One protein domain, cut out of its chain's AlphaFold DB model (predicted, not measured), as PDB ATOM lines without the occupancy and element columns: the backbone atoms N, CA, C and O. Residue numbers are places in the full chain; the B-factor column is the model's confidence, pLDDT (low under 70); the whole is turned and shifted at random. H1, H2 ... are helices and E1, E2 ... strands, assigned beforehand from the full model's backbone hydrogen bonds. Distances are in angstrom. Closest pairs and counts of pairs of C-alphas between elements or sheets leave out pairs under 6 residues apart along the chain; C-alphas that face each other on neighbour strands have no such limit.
ATOM      1  N   VAL A 152      29.760 -13.519 -13.191       89.94
ATOM      2  CA  VAL A 152      29.855 -12.139 -13.677       89.94
ATOM      3  C   VAL A 152      29.618 -11.186 -12.515       89.94
ATOM      4  O   VAL A 152      30.413 -10.288 -12.299       89.94
ATOM      5  N   LEU A 153      28.545 -11.378 -11.754       90.94
ATOM      6  CA  LEU A 153      28.290 -10.611 -10.536       90.94
ATOM      7  C   LEU A 153      27.829 -11.555  -9.439       90.94
ATOM      8  O   LEU A 153      26.981 -12.416  -9.684       90.94
ATOM      9  N   ASP A 154      28.329 -11.364  -8.233       90.56
ATOM     10  CA  ASP A 154      27.784 -12.000  -7.042       90.56
ATOM     11  C   ASP A 154      27.257 -10.969  -6.036       90.56
ATOM     12  O   ASP A 154      27.067  -9.786  -6.318       90.56
ATOM     13  N   GLU A 155      26.955 -11.454  -4.837       88.94
ATOM     14  CA  GLU A 155      26.491 -10.620  -3.747       88.94
ATOM     15  C   GLU A 155      27.538  -9.608  -3.268       88.94
ATOM     16  O   GLU A 155      27.167  -8.475  -2.950       88.94
ATOM     17  N   LYS A 156      28.824  -9.976  -3.192       91.12
ATOM     18  CA  LYS A 156      29.866  -9.069  -2.676       91.12
ATOM     19  C   LYS A 156      30.103  -7.889  -3.621       91.12
ATOM     20  O   LYS A 156      30.487  -6.825  -3.147       91.12
ATOM     21  N   ASP A 157      29.767  -8.031  -4.900       91.44
ATOM     22  CA  ASP A 157      29.873  -6.959  -5.894       91.44
ATOM     23  C   ASP A 157      28.778  -5.867  -5.762       91.44
ATOM     24  O   ASP A 157      28.847  -4.833  -6.433       91.44
ATOM     25  N   ILE A 158      27.744  -6.061  -4.922       94.88
ATOM     26  CA  ILE A 158      26.537  -5.206  -4.900       94.88
ATOM     27  C   ILE A 158      26.329  -4.509  -3.553       94.88
ATOM     28  O   ILE A 158      25.599  -4.993  -2.692       94.88
ATOM     29  N   ASN A 159      26.851  -3.296  -3.383       94.19
ATOM     30  CA  ASN A 159      26.695  -2.545  -2.123       94.19
ATOM     31  C   ASN A 159      25.244  -2.121  -1.798       94.19
ATOM     32  O   ASN A 159      24.896  -1.939  -0.635       94.19
ATOM     33  N   ASP A 160      24.374  -1.970  -2.800       95.94
ATOM     34  CA  ASP A 160      22.980  -1.549  -2.605       95.94
ATOM     35  C   ASP A 160      22.094  -2.728  -2.157       95.94
ATOM     36  O   ASP A 160      21.802  -3.641  -2.935       95.94
ATOM     37  N   SER A 161      21.622  -2.696  -0.907       96.38
ATOM     38  CA  SER A 161      20.794  -3.757  -0.315       96.38
ATOM     39  C   SER A 161      19.452  -3.959  -1.027       96.38
ATOM     40  O   SER A 161      18.989  -5.097  -1.153       96.38
ATOM     41  N   LYS A 162      18.839  -2.888  -1.553       97.38
ATOM     42  CA  LYS A 162      17.575  -2.967  -2.306       97.38
ATOM     43  C   LYS A 162      17.797  -3.630  -3.658       97.38
ATOM     44  O   LYS A 162      16.989  -4.468  -4.055       97.38
ATOM     45  N   LEU A 163      18.890  -3.291  -4.344       97.75
ATOM     46  CA  LEU A 163      19.269  -3.945  -5.596       97.75
ATOM     47  C   LEU A 163      19.583  -5.425  -5.370       97.75
ATOM     48  O   LEU A 163      19.069  -6.276  -6.094       97.75
ATOM     49  N   ARG A 164      20.369  -5.735  -4.336       97.50
ATOM     50  CA  ARG A 164      20.731  -7.109  -3.981       97.50
ATOM     51  C   ARG A 164      19.491  -7.966  -3.725       97.50
ATOM     52  O   ARG A 164      19.356  -9.028  -4.327       97.50
ATOM     53  N   LYS A 165      18.549  -7.485  -2.903       97.56
ATOM     54  CA  LYS A 165      17.266  -8.165  -2.653       97.56
ATOM     55  C   LYS A 165      16.466  -8.357  -3.948       97.56
ATOM     56  O   LYS A 165      16.037  -9.470  -4.239       97.56
ATOM     57  N   TRP A 166      16.344  -7.304  -4.759       97.94
ATOM     58  CA  TRP A 166      15.623  -7.340  -6.036       97.94
ATOM     59  C   TRP A 166      16.212  -8.357  -7.027       97.94
ATOM     60  O   TRP A 166      15.448  -9.018  -7.732       97.94
ATOM     61  N   MET A 167      17.543  -8.513  -7.068       97.06
ATOM     62  CA  MET A 167      18.220  -9.508  -7.908       97.06
ATOM     63  C   MET A 167      18.018 -10.936  -7.384       97.06
ATOM     64  O   MET A 167      17.739 -11.828  -8.187       97.06
ATOM     65  N   LYS A 168      18.075 -11.159  -6.060       93.19
ATOM     66  CA  LYS A 168      17.805 -12.477  -5.446       93.19
ATOM     67  C   LYS A 168      16.394 -12.982  -5.749       93.19
ATOM     68  O   LYS A 168      16.235 -14.099  -6.226       93.19
ATOM     69  N   GLU A 169      15.374 -12.144  -5.564       94.69
ATOM     70  CA  GLU A 169      13.960 -12.488  -5.830       94.69
ATOM     71  C   GLU A 169      13.688 -12.885  -7.300       94.69
ATOM     72  O   GLU A 169      12.670 -13.510  -7.638       94.69
ATOM     73  N   ARG A 170      14.607 -12.513  -8.196       92.94
ATOM     74  CA  ARG A 170      14.547 -12.767  -9.638       92.94
ATOM     75  C   ARG A 170      15.492 -13.870 -10.104       92.94
ATOM     76  O   ARG A 170      15.531 -14.119 -11.300       92.94
ATOM     77  N   GLY A 171      16.222 -14.520  -9.195       86.31
ATOM     78  CA  GLY A 171      17.194 -15.559  -9.551       86.31
ATOM     79  C   GLY A 171      18.406 -15.027 -10.322       86.31
ATOM     80  O   GLY A 171      19.035 -15.772 -11.059       86.31
ATOM     81  N   LEU A 172      18.733 -13.736 -10.179       89.62
ATOM     82  CA  LEU A 172      19.842 -13.087 -10.891       89.62
ATOM     83  C   LEU A 172      21.167 -13.121 -10.113       89.62
ATOM     84  O   LEU A 172      22.126 -12.486 -10.544       89.62
ATOM     85  N   LEU A 173      21.222 -13.794  -8.957       86.25
ATOM     86  CA  LEU A 173      22.430 -13.928  -8.141       86.25
ATOM     87  C   LEU A 173      22.704 -15.398  -7.771       86.25
ATOM     88  O   LEU A 173      21.791 -16.043  -7.256       86.25
ATOM     89  N   PRO A 174      23.944 -15.896  -7.974       86.31
ATOM     90  CA  PRO A 174      25.016 -15.246  -8.738       86.31
ATOM     91  C   PRO A 174      24.633 -15.108 -10.222       86.31
ATOM     92  O   PRO A 174      24.003 -15.988 -10.803       86.31
ATOM     93  N   LEU A 175      25.014 -13.996 -10.849       86.88
ATOM     94  CA  LEU A 175      24.794 -13.778 -12.273       86.88
ATOM     95  C   LEU A 175      25.888 -14.503 -13.052       86.88
ATOM     96  O   LEU A 175      27.043 -14.075 -13.050       86.88
ATOM     97  N   ILE A 176      25.537 -15.601 -13.714       81.00
ATOM     98  CA  ILE A 176      26.494 -16.466 -14.412       81.00
ATOM     99  C   ILE A 176      26.542 -16.138 -15.906       81.00
ATOM    100  O   ILE A 176      25.507 -15.926 -16.538       81.00
ATOM    101  N   ASN A 177      27.738 -16.149 -16.494       70.00
ATOM    102  CA  ASN A 177      27.976 -15.826 -17.905       70.00
ATOM    103  C   ASN A 177      27.217 -16.748 -18.896       70.00
ATOM    104  O   ASN A 177      26.847 -16.318 -19.987       70.00
ATOM    105  N   THR A 178      26.945 -18.000 -18.516       66.88
ATOM    106  CA  THR A 178      26.224 -19.012 -19.317       66.88
ATOM    107  C   THR A 178      24.709 -19.068 -19.062       66.88
ATOM    108  O   THR A 178      24.005 -19.894 -19.660       66.88
ATOM    109  N   SER A 179      24.191 -18.206 -18.183       72.75
ATOM    110  CA  SER A 179      22.766 -18.144 -17.836       72.75
ATOM    111  C   SER A 179      21.928 -17.503 -18.954       72.75
ATOM    112  O   SER A 179      22.416 -16.656 -19.713       72.75
ATOM    113  N   GLU A 180      20.660 -17.906 -19.088       76.12
ATOM    114  CA  GLU A 180      19.750 -17.292 -20.073       76.12
ATOM    115  C   GLU A 180      19.516 -15.818 -19.720       76.12
ATOM    116  O   GLU A 180      19.497 -14.945 -20.587       76.12
ATOM    117  N   GLU A 181      19.437 -15.543 -18.426       83.50
ATOM    118  CA  GLU A 181      19.290 -14.243 -17.798       83.50
ATOM    119  C   GLU A 181      20.414 -13.295 -18.218       83.50
ATOM    120  O   GLU A 181      20.156 -12.168 -18.651       83.50
ATOM    121  N   PHE A 182      21.667 -13.757 -18.171       88.00
ATOM    122  CA  PHE A 182      22.798 -12.944 -18.600       88.00
ATOM    123  C   PHE A 182      22.808 -12.700 -20.110       88.00
ATOM    124  O   PHE A 182      23.127 -11.593 -20.545       88.00
ATOM    125  N   LEU A 183      22.397 -13.674 -20.926       85.19
ATOM    126  CA  LEU A 183      22.272 -13.471 -22.373       85.19
ATOM    127  C   LEU A 183      21.150 -12.480 -22.722       85.19
ATOM    128  O   LEU A 183      21.319 -11.666 -23.636       85.19
ATOM    129  N   ILE A 184      20.042 -12.486 -21.975       88.00
ATOM    130  CA  ILE A 184      18.974 -11.479 -22.077       88.00
ATOM    131  C   ILE A 184      19.530 -10.091 -21.743       88.00
ATOM    132  O   ILE A 184      19.328  -9.151 -22.519       88.00
ATOM    133  N   LEU A 185      20.275  -9.965 -20.642       96.44
ATOM    134  CA  LEU A 185      20.905  -8.707 -20.232       96.44
ATOM    135  C   LEU A 185      21.926  -8.223 -21.267       96.44
ATOM    136  O   LEU A 185      21.857  -7.069 -21.681       96.44
ATOM    137  N   ALA A 186      22.817  -9.087 -21.755       95.56
ATOM    138  CA  ALA A 186      23.799  -8.748 -22.785       95.56
ATOM    139  C   ALA A 186      23.122  -8.261 -24.077       95.56
ATOM    140  O   ALA A 186      23.550  -7.266 -24.670       95.56
ATOM    141  N   ASN A 187      22.023  -8.908 -24.485       92.69
ATOM    142  CA  ASN A 187      21.237  -8.485 -25.641       92.69
ATOM    143  C   ASN A 187      20.536  -7.139 -25.411       92.69
ATOM    144  O   ASN A 187      20.602  -6.272 -26.285       92.69
ATOM    145  N   PHE A 188      19.911  -6.920 -24.249       96.12
ATOM    146  CA  PHE A 188      19.316  -5.626 -23.899       96.12
ATOM    147  C   PHE A 188      20.378  -4.517 -23.883       96.12
ATOM    148  O   PHE A 188      20.190  -3.471 -24.501       96.12
ATOM    149  N   ILE A 189      21.534  -4.767 -23.265       97.31
ATOM    150  CA  ILE A 189      22.662  -3.830 -23.198       97.31
ATOM    151  C   ILE A 189      23.156  -3.458 -24.599       97.31
ATOM    152  O   ILE A 189      23.376  -2.278 -24.859       97.31
ATOM    153  N   GLY A 190      23.266  -4.409 -25.531       95.25
ATOM    154  CA  GLY A 190      23.642  -4.097 -26.913       95.25
ATOM    155  C   GLY A 190      22.673  -3.119 -27.597       95.25
ATOM    156  O   GLY A 190      23.121  -2.181 -28.259       95.25
ATOM    157  N   PHE A 191      21.360  -3.236 -27.355       93.81
ATOM    158  CA  PHE A 191      20.392  -2.230 -27.814       93.81
ATOM    159  C   PHE A 191      20.596  -0.885 -27.127       93.81
ATOM    160  O   PHE A 191      20.548   0.150 -27.793       93.81
ATOM    161  N   VAL A 192      20.838  -0.889 -25.811       95.12
ATOM    162  CA  VAL A 192      21.109   0.346 -25.070       95.12
ATOM    163  C   VAL A 192      22.362   1.023 -25.590       95.12
ATOM    164  O   VAL A 192      22.372   2.237 -25.602       95.12
ATOM    165  N   PHE A 193      23.385   0.305 -26.059       93.62
ATOM    166  CA  PHE A 193      24.572   0.907 -26.679       93.62
ATOM    167  C   PHE A 193      24.302   1.476 -28.076       93.62
ATOM    168  O   PHE A 193      24.877   2.515 -28.398       93.62
ATOM    169  N   GLY A 194      23.409   0.857 -28.852       89.62
ATOM    170  CA  GLY A 194      22.963   1.348 -30.160       89.62
ATOM    171  C   GLY A 194      21.978   2.512 -30.042       89.62
ATOM    172  O   GLY A 194      22.321   3.576 -29.532       89.62
ATOM    173  N   ASP A 195      20.718   2.292 -30.415       84.88
ATOM    174  CA  ASP A 195      19.707   3.355 -30.394       84.88
ATOM    175  C   ASP A 195      19.116   3.632 -29.002       84.88
ATOM    176  O   ASP A 195      18.435   4.634 -28.835       84.88
ATOM    177  N   GLY A 196      19.346   2.787 -27.990       91.88
ATOM    178  CA  GLY A 196      18.720   2.927 -26.669       91.88
ATOM    179  C   GLY A 196      19.352   3.967 -25.730       91.88
ATOM    180  O   GLY A 196      20.329   4.645 -26.053       91.88
ATOM    181  N   HIS A 197      18.785   4.089 -24.531       94.44
ATOM    182  CA  HIS A 197      19.170   5.070 -23.517       94.44
ATOM    183  C   HIS A 197      19.005   4.521 -22.098       94.44
ATOM    184  O   HIS A 197      18.033   3.829 -21.803       94.44
ATOM    185  N   LEU A 198      19.922   4.901 -21.208       97.00
ATOM    186  CA  LEU A 198      19.797   4.739 -19.762       97.00
ATOM    187  C   LEU A 198      19.745   6.129 -19.120       97.00
ATOM    188  O   LEU A 198      20.677   6.923 -19.275       97.00
ATOM    189  N   HIS A 199      18.668   6.431 -18.395       96.62
ATOM    190  CA  HIS A 199      18.457   7.760 -17.825       96.62
ATOM    191  C   HIS A 199      19.562   8.149 -16.825       96.62
ATOM    192  O   HIS A 199      20.012   7.323 -16.030       96.62
ATOM    193  N   LYS A 200      19.964   9.430 -16.799       94.88
ATOM    194  CA  LYS A 200      21.054   9.947 -15.935       94.88
ATOM    195  C   LYS A 200      20.869   9.652 -14.437       94.88
ATOM    196  O   LYS A 200      21.850   9.442 -13.729       94.88
ATOM    197  N   ASN A 201      19.615   9.587 -13.990       95.75
ATOM    198  CA  ASN A 201      19.230   9.296 -12.603       95.75
ATOM    199  C   ASN A 201      18.786   7.836 -12.395       95.75
ATOM    200  O   ASN A 201      18.181   7.530 -11.376       95.75
ATOM    201  N   LEU A 202      19.022   6.951 -13.373       96.69
ATOM    202  CA  LEU A 202      18.653   5.528 -13.322       96.69
ATOM    203  C   LEU A 202      17.153   5.286 -13.066       96.69
ATOM    204  O   LEU A 202      16.772   4.321 -12.416       96.69
ATOM    205  N   ASN A 203      16.297   6.187 -13.561       96.31
ATOM    206  CA  ASN A 203      14.843   6.081 -13.406       96.31
ATOM    207  C   ASN A 203      14.219   5.115 -14.414       96.31
ATOM    208  O   ASN A 203      13.271   4.416 -14.075       96.31
ATOM    209  N   TYR A 204      14.735   5.110 -15.642       97.62
ATOM    210  CA  TYR A 204      14.243   4.263 -16.716       97.62
ATOM    211  C   TYR A 204      15.345   3.964 -17.735       97.62
ATOM    212  O   TYR A 204      16.338   4.698 -17.844       97.62
ATOM    213  N   ALA A 205      15.128   2.902 -18.502       97.88
ATOM    214  CA  ALA A 205      15.858   2.601 -19.723       97.88
ATOM    215  C   ALA A 205      14.872   2.519 -20.895       97.88
ATOM    216  O   ALA A 205      13.761   2.016 -20.728       97.88
ATOM    217  N   SER A 206      15.280   2.999 -22.067       96.31
ATOM    218  CA  SER A 206      14.445   3.015 -23.272       96.31
ATOM    219  C   SER A 206      15.183   2.429 -24.466       96.31
ATOM    220  O   SER A 206      16.371   2.693 -24.654       96.31
ATOM    221  N   LEU A 207      14.475   1.665 -25.295       94.75
ATOM    222  CA  LEU A 207      14.953   1.178 -26.588       94.75
ATOM    223  C   LEU A 207      14.021   1.676 -27.692       94.75
ATOM    224  O   LEU A 207      12.814   1.474 -27.591       94.75
ATOM    225  N   TRP A 208      14.559   2.246 -28.769       90.69
ATOM    226  CA  TRP A 208      13.760   2.666 -29.925       90.69
ATOM    227  C   TRP A 208      13.995   1.753 -31.119       90.69
ATOM    228  O   TRP A 208      15.135   1.407 -31.423       90.69
ATOM    229  N   GLN A 209      12.920   1.367 -31.807       83.38
ATOM    230  CA  GLN A 209      12.988   0.539 -33.010       83.38
ATOM    231  C   GLN A 209      11.888   0.881 -34.012       83.38
ATOM    232  O   GLN A 209      10.765   1.232 -33.660       83.38
ATOM    233  N   LYS A 210      12.193   0.701 -35.301       78.44
ATOM    234  CA  LYS A 210      11.193   0.821 -36.382       78.44
ATOM    235  C   LYS A 210      10.283  -0.400 -36.485       78.44
ATOM    236  O   LYS A 210       9.197  -0.307 -37.039       78.44
ATOM    237  N   ASN A 211      10.741  -1.554 -36.005       73.38
ATOM    238  CA  ASN A 211       9.988  -2.800 -36.047       73.38
ATOM    239  C   ASN A 211       9.477  -3.150 -34.643       73.38
ATOM    240  O   ASN A 211      10.265  -3.595 -33.806       73.38
ATOM    241  N   LYS A 212       8.167  -2.991 -34.417       77.56
ATOM    242  CA  LYS A 212       7.499  -3.293 -33.141       77.56
ATOM    243  C   LYS A 212       7.776  -4.714 -32.642       77.56
ATOM    244  O   LYS A 212       8.010  -4.894 -31.453       77.56
ATOM    245  N   TYR A 213       7.834  -5.701 -33.542       72.12
ATOM    246  CA  TYR A 213       8.066  -7.109 -33.192       72.12
ATOM    247  C   TYR A 213       9.356  -7.314 -32.388       72.12
ATOM    248  O   TYR A 213       9.404  -8.122 -31.471       72.12
ATOM    249  N   VAL A 214      10.404  -6.545 -32.699       76.44
ATOM    250  CA  VAL A 214      11.690  -6.634 -31.991       76.44
ATOM    251  C   VAL A 214      11.551  -6.206 -30.528       76.44
ATOM    252  O   VAL A 214      12.197  -6.783 -29.656       76.44
ATOM    253  N   LEU A 215      10.704  -5.211 -30.260       83.06
ATOM    254  CA  LEU A 215      10.448  -4.724 -28.910       83.06
ATOM    255  C   LEU A 215       9.506  -5.640 -28.135       83.06
ATOM    256  O   LEU A 215       9.750  -5.848 -26.953       83.06
ATOM    257  N   GLU A 216       8.489  -6.217 -28.782       78.75
ATOM    258  CA  GLU A 216       7.619  -7.234 -28.160       78.75
ATOM    259  C   GLU A 216       8.446  -8.453 -27.738       78.75
ATOM    260  O   GLU A 216       8.412  -8.863 -26.582       78.75
ATOM    261  N   LEU A 217       9.322  -8.932 -28.624       76.19
ATOM    262  CA  LEU A 217      10.261 -10.005 -28.311       76.19
ATOM    263  C   LEU A 217      11.176  -9.653 -27.128       76.19
ATOM    264  O   LEU A 217      11.419 -10.479 -26.251       76.19
ATOM    265  N   MET A 218      11.718  -8.433 -27.093       87.56
ATOM    266  CA  MET A 218      12.538  -7.999 -25.961       87.56
ATOM    267  C   MET A 218      11.715  -7.895 -24.670       87.56
ATOM    268  O   MET A 218      12.195  -8.283 -23.609       87.56
ATOM    269  N   LYS A 219      10.468  -7.430 -24.741       87.62
ATOM    270  CA  LYS A 219       9.549  -7.377 -23.601       87.62
ATOM    271  C   LYS A 219       9.267  -8.776 -23.042       87.62
ATOM    272  O   LYS A 219       9.311  -8.950 -21.827       87.62
ATOM    273  N   GLU A 220       9.060  -9.774 -23.898       79.94
ATOM    274  CA  GLU A 220       8.902 -11.174 -23.480       79.94
ATOM    275  C   GLU A 220      10.175 -11.734 -22.825       79.94
ATOM    276  O   GLU A 220      10.100 -12.389 -21.786       79.94
ATOM    277  N   LYS A 221      11.364 -11.408 -23.351       82.69
ATOM    278  CA  LYS A 221      12.642 -11.756 -22.699       82.69
ATOM    279  C   LYS A 221      12.770 -11.140 -21.310       82.69
ATOM    280  O   LYS A 221      13.153 -11.822 -20.366       82.69
ATOM    281  N   LEU A 222      12.443  -9.857 -21.168       93.12
ATOM    282  CA  LEU A 222      12.478  -9.175 -19.874       93.12
ATOM    283  C   LEU A 222      11.511  -9.815 -18.871       93.12
ATOM    284  O   LEU A 222      11.852  -9.950 -17.695       93.12
ATOM    285  N   ALA A 223      10.348 -10.285 -19.327       88.19
ATOM    286  CA  ALA A 223       9.393 -10.978 -18.469       88.19
ATOM    287  C   ALA A 223       9.974 -12.267 -17.855       88.19
ATOM    288  O   ALA A 223       9.680 -12.552 -16.693       88.19
ATOM    289  N   LYS A 224      10.857 -12.989 -18.565       82.94
ATOM    290  CA  LYS A 224      11.554 -14.181 -18.033       82.94
ATOM    291  C   LYS A 224      12.428 -13.861 -16.820       82.94
ATOM    292  O   LYS A 224      12.458 -14.631 -15.869       82.94
ATOM    293  N   ILE A 225      13.054 -12.682 -16.806       90.44
ATOM    294  CA  ILE A 225      13.805 -12.166 -15.649       90.44
ATOM    295  C   ILE A 225      12.941 -11.306 -14.714       90.44
ATOM    296  O   ILE A 225      13.459 -10.526 -13.913       90.44
ATOM    297  N   LYS A 226      11.609 -11.426 -14.811       94.94
ATOM    298  CA  LYS A 226      10.616 -10.695 -14.006       94.94
ATOM    299  C   LYS A 226      10.804  -9.167 -14.056       94.94
ATOM    300  O   LYS A 226      10.606  -8.465 -13.057       94.94
ATOM    301  N   VAL A 227      11.190  -8.647 -15.221       96.94
ATOM    302  CA  VAL A 227      11.286  -7.214 -15.533       96.94
ATOM    303  C   VAL A 227      10.144  -6.842 -16.474       96.94
ATOM    304  O   VAL A 227       9.940  -7.472 -17.508       96.94
ATOM    305  N   ARG A 228       9.380  -5.807 -16.119       95.62
ATOM    306  CA  ARG A 228       8.267  -5.314 -16.942       95.62
ATOM    307  C   ARG A 228       8.730  -4.161 -17.827       95.62
ATOM    308  O   ARG A 228       9.466  -3.289 -17.378       95.62
ATOM    309  N   GLY A 229       8.257  -4.148 -19.070       95.38
ATOM    310  CA  GLY A 229       8.460  -3.049 -20.006       95.38
ATOM    311  C   GLY A 229       7.172  -2.700 -20.744       95.38
ATOM    312  O   GLY A 229       6.313  -3.557 -20.966       95.38
ATOM    313  N   GLU A 230       7.044  -1.438 -21.129       96.12
ATOM    314  CA  GLU A 230       5.893  -0.886 -21.843       96.12
ATOM    315  C   GLU A 230       6.308  -0.436 -23.238       96.12
ATOM    316  O   GLU A 230       7.341   0.210 -23.394       96.12
ATOM    317  N   ILE A 231       5.499  -0.752 -24.251       92.19
ATOM    318  CA  ILE A 231       5.764  -0.325 -25.626       92.19
ATOM    319  C   ILE A 231       4.850   0.843 -25.969       92.19
ATOM    320  O   ILE A 231       3.628   0.717 -25.917       92.19
ATOM    321  N   LYS A 232       5.457   1.963 -26.349       93.88
ATOM    322  CA  LYS A 232       4.797   3.207 -26.747       93.88
ATOM    323  C   LYS A 232       5.072   3.493 -28.222       93.88
ATOM    324  O   LYS A 232       6.109   3.099 -28.759       93.88
ATOM    325  N   ILE A 233       4.130   4.158 -28.885       90.25
ATOM    326  CA  ILE A 233       4.289   4.624 -30.267       90.25
ATOM    327  C   ILE A 233       4.666   6.099 -30.215       90.25
ATOM    328  O   ILE A 233       3.941   6.906 -29.645       90.25
ATOM    329  N   ASN A 234       5.779   6.440 -30.849       87.50
ATOM    330  CA  ASN A 234       6.269   7.802 -30.991       87.50
ATOM    331  C   ASN A 234       6.411   8.165 -32.474       87.50
ATOM    332  O   ASN A 234       6.436   7.303 -33.355       87.50
ATOM    333  N   LYS A 235       6.574   9.458 -32.761       82.81
ATOM    334  CA  LYS A 235       6.950   9.952 -34.091       82.81
ATOM    335  C   LYS A 235       8.406  10.412 -34.075       82.81
ATOM    336  O   LYS A 235       8.824  11.179 -33.215       82.81
ATOM    337  N   SER A 236       9.189   9.939 -35.038       78.50
ATOM    338  CA  SER A 236      10.539  10.452 -35.290       78.50
ATOM    339  C   SER A 236      10.501  11.909 -35.759       78.50
ATOM    340  O   SER A 236       9.478  12.386 -36.249       78.50
ATOM    341  N   LYS A 237      11.658  12.587 -35.738       73.75
ATOM    342  CA  LYS A 237      11.821  13.938 -36.312       73.75
ATOM    343  C   LYS A 237      11.393  14.042 -37.786       73.75
ATOM    344  O   LYS A 237      11.067  15.122 -38.248       73.75
ATOM    345  N   ALA A 238      11.391  12.924 -38.516       73.25
ATOM    346  CA  ALA A 238      10.952  12.839 -39.909       73.25
ATOM    347  C   ALA A 238       9.467  12.439 -40.057       73.25
ATOM    348  O   ALA A 238       9.070  11.961 -41.118       73.25
ATOM    349  N   GLY A 239       8.672  12.519 -38.985       78.25
ATOM    350  CA  GLY A 239       7.240  12.196 -38.975       78.25
ATOM    351  C   GLY A 239       6.899  10.702 -39.047       78.25
ATOM    352  O   GLY A 239       5.727  10.345 -38.998       78.25
ATOM    353  N   LYS A 240       7.894   9.812 -39.149       79.19
ATOM    354  CA  LYS A 240       7.682   8.355 -39.225       79.19
ATOM    355  C   LYS A 240       7.465   7.754 -37.848       79.19
ATOM    356  O   LYS A 240       8.181   8.135 -36.920       79.19
ATOM    357  N   GLU A 241       6.570   6.777 -37.756       83.12
ATOM    358  CA  GLU A 241       6.351   5.998 -36.538       83.12
ATOM    359  C   GLU A 241       7.627   5.269 -36.099       83.12
ATOM    360  O   GLU A 241       8.356   4.678 -36.904       83.12
ATOM    361  N   VAL A 242       7.901   5.343 -34.801       86.88
ATOM    362  CA  VAL A 242       8.978   4.639 -34.107       86.88
ATOM    363  C   VAL A 242       8.400   4.107 -32.807       86.88
ATOM    364  O   VAL A 242       7.719   4.827 -32.084       86.88
ATOM    365  N   PHE A 243       8.681   2.851 -32.499       88.06
ATOM    366  CA  PHE A 243       8.244   2.227 -31.261       88.06
ATOM    367  C   PHE A 243       9.323   2.413 -30.195       88.06
ATOM    368  O   PHE A 243      10.513   2.317 -30.499       88.06
ATOM    369  N   GLU A 244       8.914   2.669 -28.960       94.94
ATOM    370  CA  GLU A 244       9.784   2.766 -27.788       94.94
ATOM    371  C   GLU A 244       9.390   1.696 -26.774       94.94
ATOM    372  O   GLU A 244       8.238   1.653 -26.364       94.94
ATOM    373  N   LEU A 245      10.337   0.862 -26.348       96.06
ATOM    374  CA  LEU A 245      10.187   0.002 -25.176       96.06
ATOM    375  C   LEU A 245      10.797   0.731 -23.986       96.06
ATOM    376  O   LEU A 245      12.013   0.910 -23.951       96.06
ATOM    377  N   GLN A 246       9.970   1.112 -23.021       97.50
ATOM    378  CA  GLN A 246      10.384   1.778 -21.794       97.50
ATOM    379  C   GLN A 246      10.326   0.803 -20.614       97.50
ATOM    380  O   GLN A 246       9.317   0.135 -20.390       97.50
ATOM    381  N   VAL A 247      11.407   0.737 -19.841       98.12
ATOM    382  CA  VAL A 247      11.515  -0.048 -18.606       98.12
ATOM    383  C   VAL A 247      11.694   0.916 -17.440       98.12
ATOM    384  O   VAL A 247      12.775   1.474 -17.251       98.12
ATOM    385  N   ASN A 248      10.629   1.110 -16.661       97.44
ATOM    386  CA  ASN A 248      10.581   2.015 -15.508       97.44
ATOM    387  C   ASN A 248      10.888   1.267 -14.197       97.44
ATOM    388  O   ASN A 248      10.097   1.279 -13.257       97.44
ATOM    389  N   ASP A 249      12.032   0.579 -14.145       97.50
ATOM    390  CA  ASP A 249      12.510  -0.132 -12.953       97.50
ATOM    391  C   ASP A 249      13.896   0.396 -12.554       97.50
ATOM    392  O   ASP A 249      14.889   0.212 -13.267       97.50
ATOM    393  N   ARG A 250      13.966   1.068 -11.396       97.69
ATOM    394  CA  ARG A 250      15.209   1.669 -10.887       97.69
ATOM    395  C   ARG A 250      16.287   0.634 -10.583       97.69
ATOM    396  O   ARG A 250      17.463   0.915 -10.797       97.69
ATOM    397  N   ASN A 251      15.923  -0.543 -10.079       98.12
ATOM    398  CA  ASN A 251      16.900  -1.580  -9.745       98.12
ATOM    399  C   ASN A 251      17.431  -2.246 -11.013       98.12
ATOM    400  O   ASN A 251      18.640  -2.432 -11.133       98.12
ATOM    401  N   PHE A 252      16.574  -2.474 -12.008       98.31
ATOM    402  CA  PHE A 252      17.033  -2.892 -13.333       98.31
ATOM    403  C   PHE A 252      18.005  -1.869 -13.945       98.31
ATOM    404  O   PHE A 252      19.076  -2.235 -14.425       98.31
ATOM    405  N   CYS A 253      17.701  -0.569 -13.856       98.38
ATOM    406  CA  CYS A 253      18.597   0.489 -14.333       98.38
ATOM    407  C   CYS A 253      19.945   0.514 -13.593       98.38
ATOM    408  O   CYS A 253      20.985   0.726 -14.221       98.38
ATOM    409  N   LYS A 254      19.952   0.275 -12.274       98.25
ATOM    410  CA  LYS A 254      21.190   0.130 -11.492       98.25
ATOM    411  C   LYS A 254      21.994  -1.099 -11.918       98.25
ATOM    412  O   LYS A 254      23.205  -0.980 -12.070       98.25
ATOM    413  N   LEU A 255      21.341  -2.234 -12.176       98.25
ATOM    414  CA  LEU A 255      21.996  -3.433 -12.707       98.25
ATOM    415  C   LEU A 255      22.661  -3.153 -14.063       98.25
ATOM    416  O   LEU A 255      23.830  -3.477 -14.247       98.25
ATOM    417  N   LEU A 256      21.964  -2.490 -14.990       97.88
ATOM    418  CA  LEU A 256      22.546  -2.090 -16.277       97.88
ATOM    419  C   LEU A 256      23.784  -1.201 -16.093       97.88
ATOM    420  O   LEU A 256      24.796  -1.403 -16.764       97.88
ATOM    421  N   PHE A 257      23.720  -0.239 -15.170       96.88
ATOM    422  CA  PHE A 257      24.855   0.627 -14.855       96.88
ATOM    423  C   PHE A 257      26.051  -0.162 -14.293       96.88
ATOM    424  O   PHE A 257      27.170   0.031 -14.767       96.88
ATOM    425  N   LEU A 258      25.824  -1.098 -13.361       96.62
ATOM    426  CA  LEU A 258      26.866  -2.004 -12.841       96.62
ATOM    427  C   LEU A 258      27.485  -2.877 -13.945       96.62
ATOM    428  O   LEU A 258      28.694  -3.100 -13.974       96.62
ATOM    429  N   LEU A 259      26.669  -3.307 -14.909       97.06
ATOM    430  CA  LEU A 259      27.108  -4.052 -16.089       97.06
ATOM    431  C   LEU A 259      27.791  -3.172 -17.153       97.06
ATOM    432  O   LEU A 259      28.080  -3.652 -18.249       97.06
ATOM    433  N   GLY A 260      28.089  -1.905 -16.852       95.00
ATOM    434  CA  GLY A 260      28.907  -1.031 -17.693       95.00
ATOM    435  C   GLY A 260      28.131  -0.205 -18.719       95.00
ATOM    436  O   GLY A 260      28.741   0.341 -19.641       95.00
ATOM    437  N   VAL A 261      26.808  -0.089 -18.590       95.44
ATOM    438  CA  VAL A 261      26.011   0.798 -19.449       95.44
ATOM    439  C   VAL A 261      26.242   2.266 -19.066       95.44
ATOM    440  O   VAL A 261      26.069   2.627 -17.898       95.44
ATOM    441  N   PRO A 262      26.576   3.156 -20.020       92.25
ATOM    442  CA  PRO A 262      26.701   4.580 -19.737       92.25
ATOM    443  C   PRO A 262      25.327   5.204 -19.452       92.25
ATOM    444  O   PRO A 262      24.374   5.019 -20.208       92.25
ATOM    445  N   LYS A 263      25.238   5.997 -18.381       93.00
ATOM    446  CA  LYS A 263      24.056   6.813 -18.071       93.00
ATOM    447  C   LYS A 263      24.088   8.137 -18.843       93.00
ATOM    448  O   LYS A 263      25.154   8.716 -19.036       93.00
ATOM    449  N   GLY A 264      22.924   8.653 -19.226       90.69
ATOM    450  CA  GLY A 264      22.808   9.946 -19.902       90.69
ATOM    451  C   GLY A 264      23.152   9.897 -21.396       90.69
ATOM    452  O   GLY A 264      22.910   8.904 -22.083       90.69
ATOM    453  N   SER A 265      23.654  11.014 -21.926       86.31
ATOM    454  CA  SER A 265      23.976  11.137 -23.350       86.31
ATOM    455  C   SER A 265      25.307  10.462 -23.682       86.31
ATOM    456  O   SER A 265      26.357  10.843 -23.169       86.31
ATOM    457  N   LYS A 266      25.286   9.512 -24.621       85.00
ATOM    458  CA  LYS A 266      26.497   8.839 -25.131       85.00
ATOM    459  C   LYS A 266      27.423   9.763 -25.930       85.00
ATOM    460  O   LYS A 266      28.562   9.400 -26.200       85.00
TER     461      LYS A 266
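What this domain is: This is residues 152 to 266 of the 467 residues of the protein "DOD-type homing endonuclease domain-containing protein" of Candidatus Aenigmarchaeota archaeon (UniProt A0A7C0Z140). A small strand sheet, E1 E3 E2, has H3 lengthwise over one face and H2 packed by E1 on that same face, in two layers. H4 sits by one end of the sheet with H1 beyond it, and the E2-E3 hairpin's turn makes the opposite end of the long axis. The printed part has 115 residues, with four named helices and three named strands in the order H1 H2 E1 H3 E2 E3 H4 along the chain; the sheet, in the order E1 E3 E2, is antiparallel, and the class is mixed, helices and strands. It is compact, radius of gyration of the C-alphas 14.2 A, yet elongated, spanning 48 by 25 by 19 A.

How they stand to each other: Start at H1, residues 161 to 168: it touches H4, residues 250 to 258, about perpendicular at 88 degrees, closest C-alphas Leu 163 and Asn 251, 5.3 A. Next, H2, residues 180 to 193, touches H3, residues 212 to 224, at a steep tilt of 41 degrees, opposite ways, closest C-alphas Ile 184 and Lys 221, 6.4 A. In the sheet, look between E1, residues 205 to 209, and E3, residues 241 to 247: N 207 and O 245 are within hydrogen-bond range at 2.9 A. E2, residues 230 to 235, is the other antiparallel neighbour of E3 and forms a hairpin with it, N 232 and O 244 within hydrogen-bond range at 2.8 A. H3 runs along E3, 3 degrees on the local plane, at a height over the sheet of 9.3 A. E1, H3 and E2 make a split strand-helix-strand unit, E3 between its strands, with a right-handed crossover. H4 only grazes the sheet. In the four helices every O i to N i+4 pair is within hydrogen-bond range.

Where its parts are: Find C-alpha 161 at (20.794, -3.757, -0.315), where H1 begins. H2 spans 20.0 A, H3 19.1 A and E3 19.6 A. H4 ends at C-alpha 258, (26.866, -2.004, -12.841).

The domain as a whole: The farthest C-alphas, Lys 156 and Gly 239, are 47.8 A apart. The printed part has no cut; the links H1 to H2 and H2 to E1 are long. Look at residue 178 for the one pLDDT under 70.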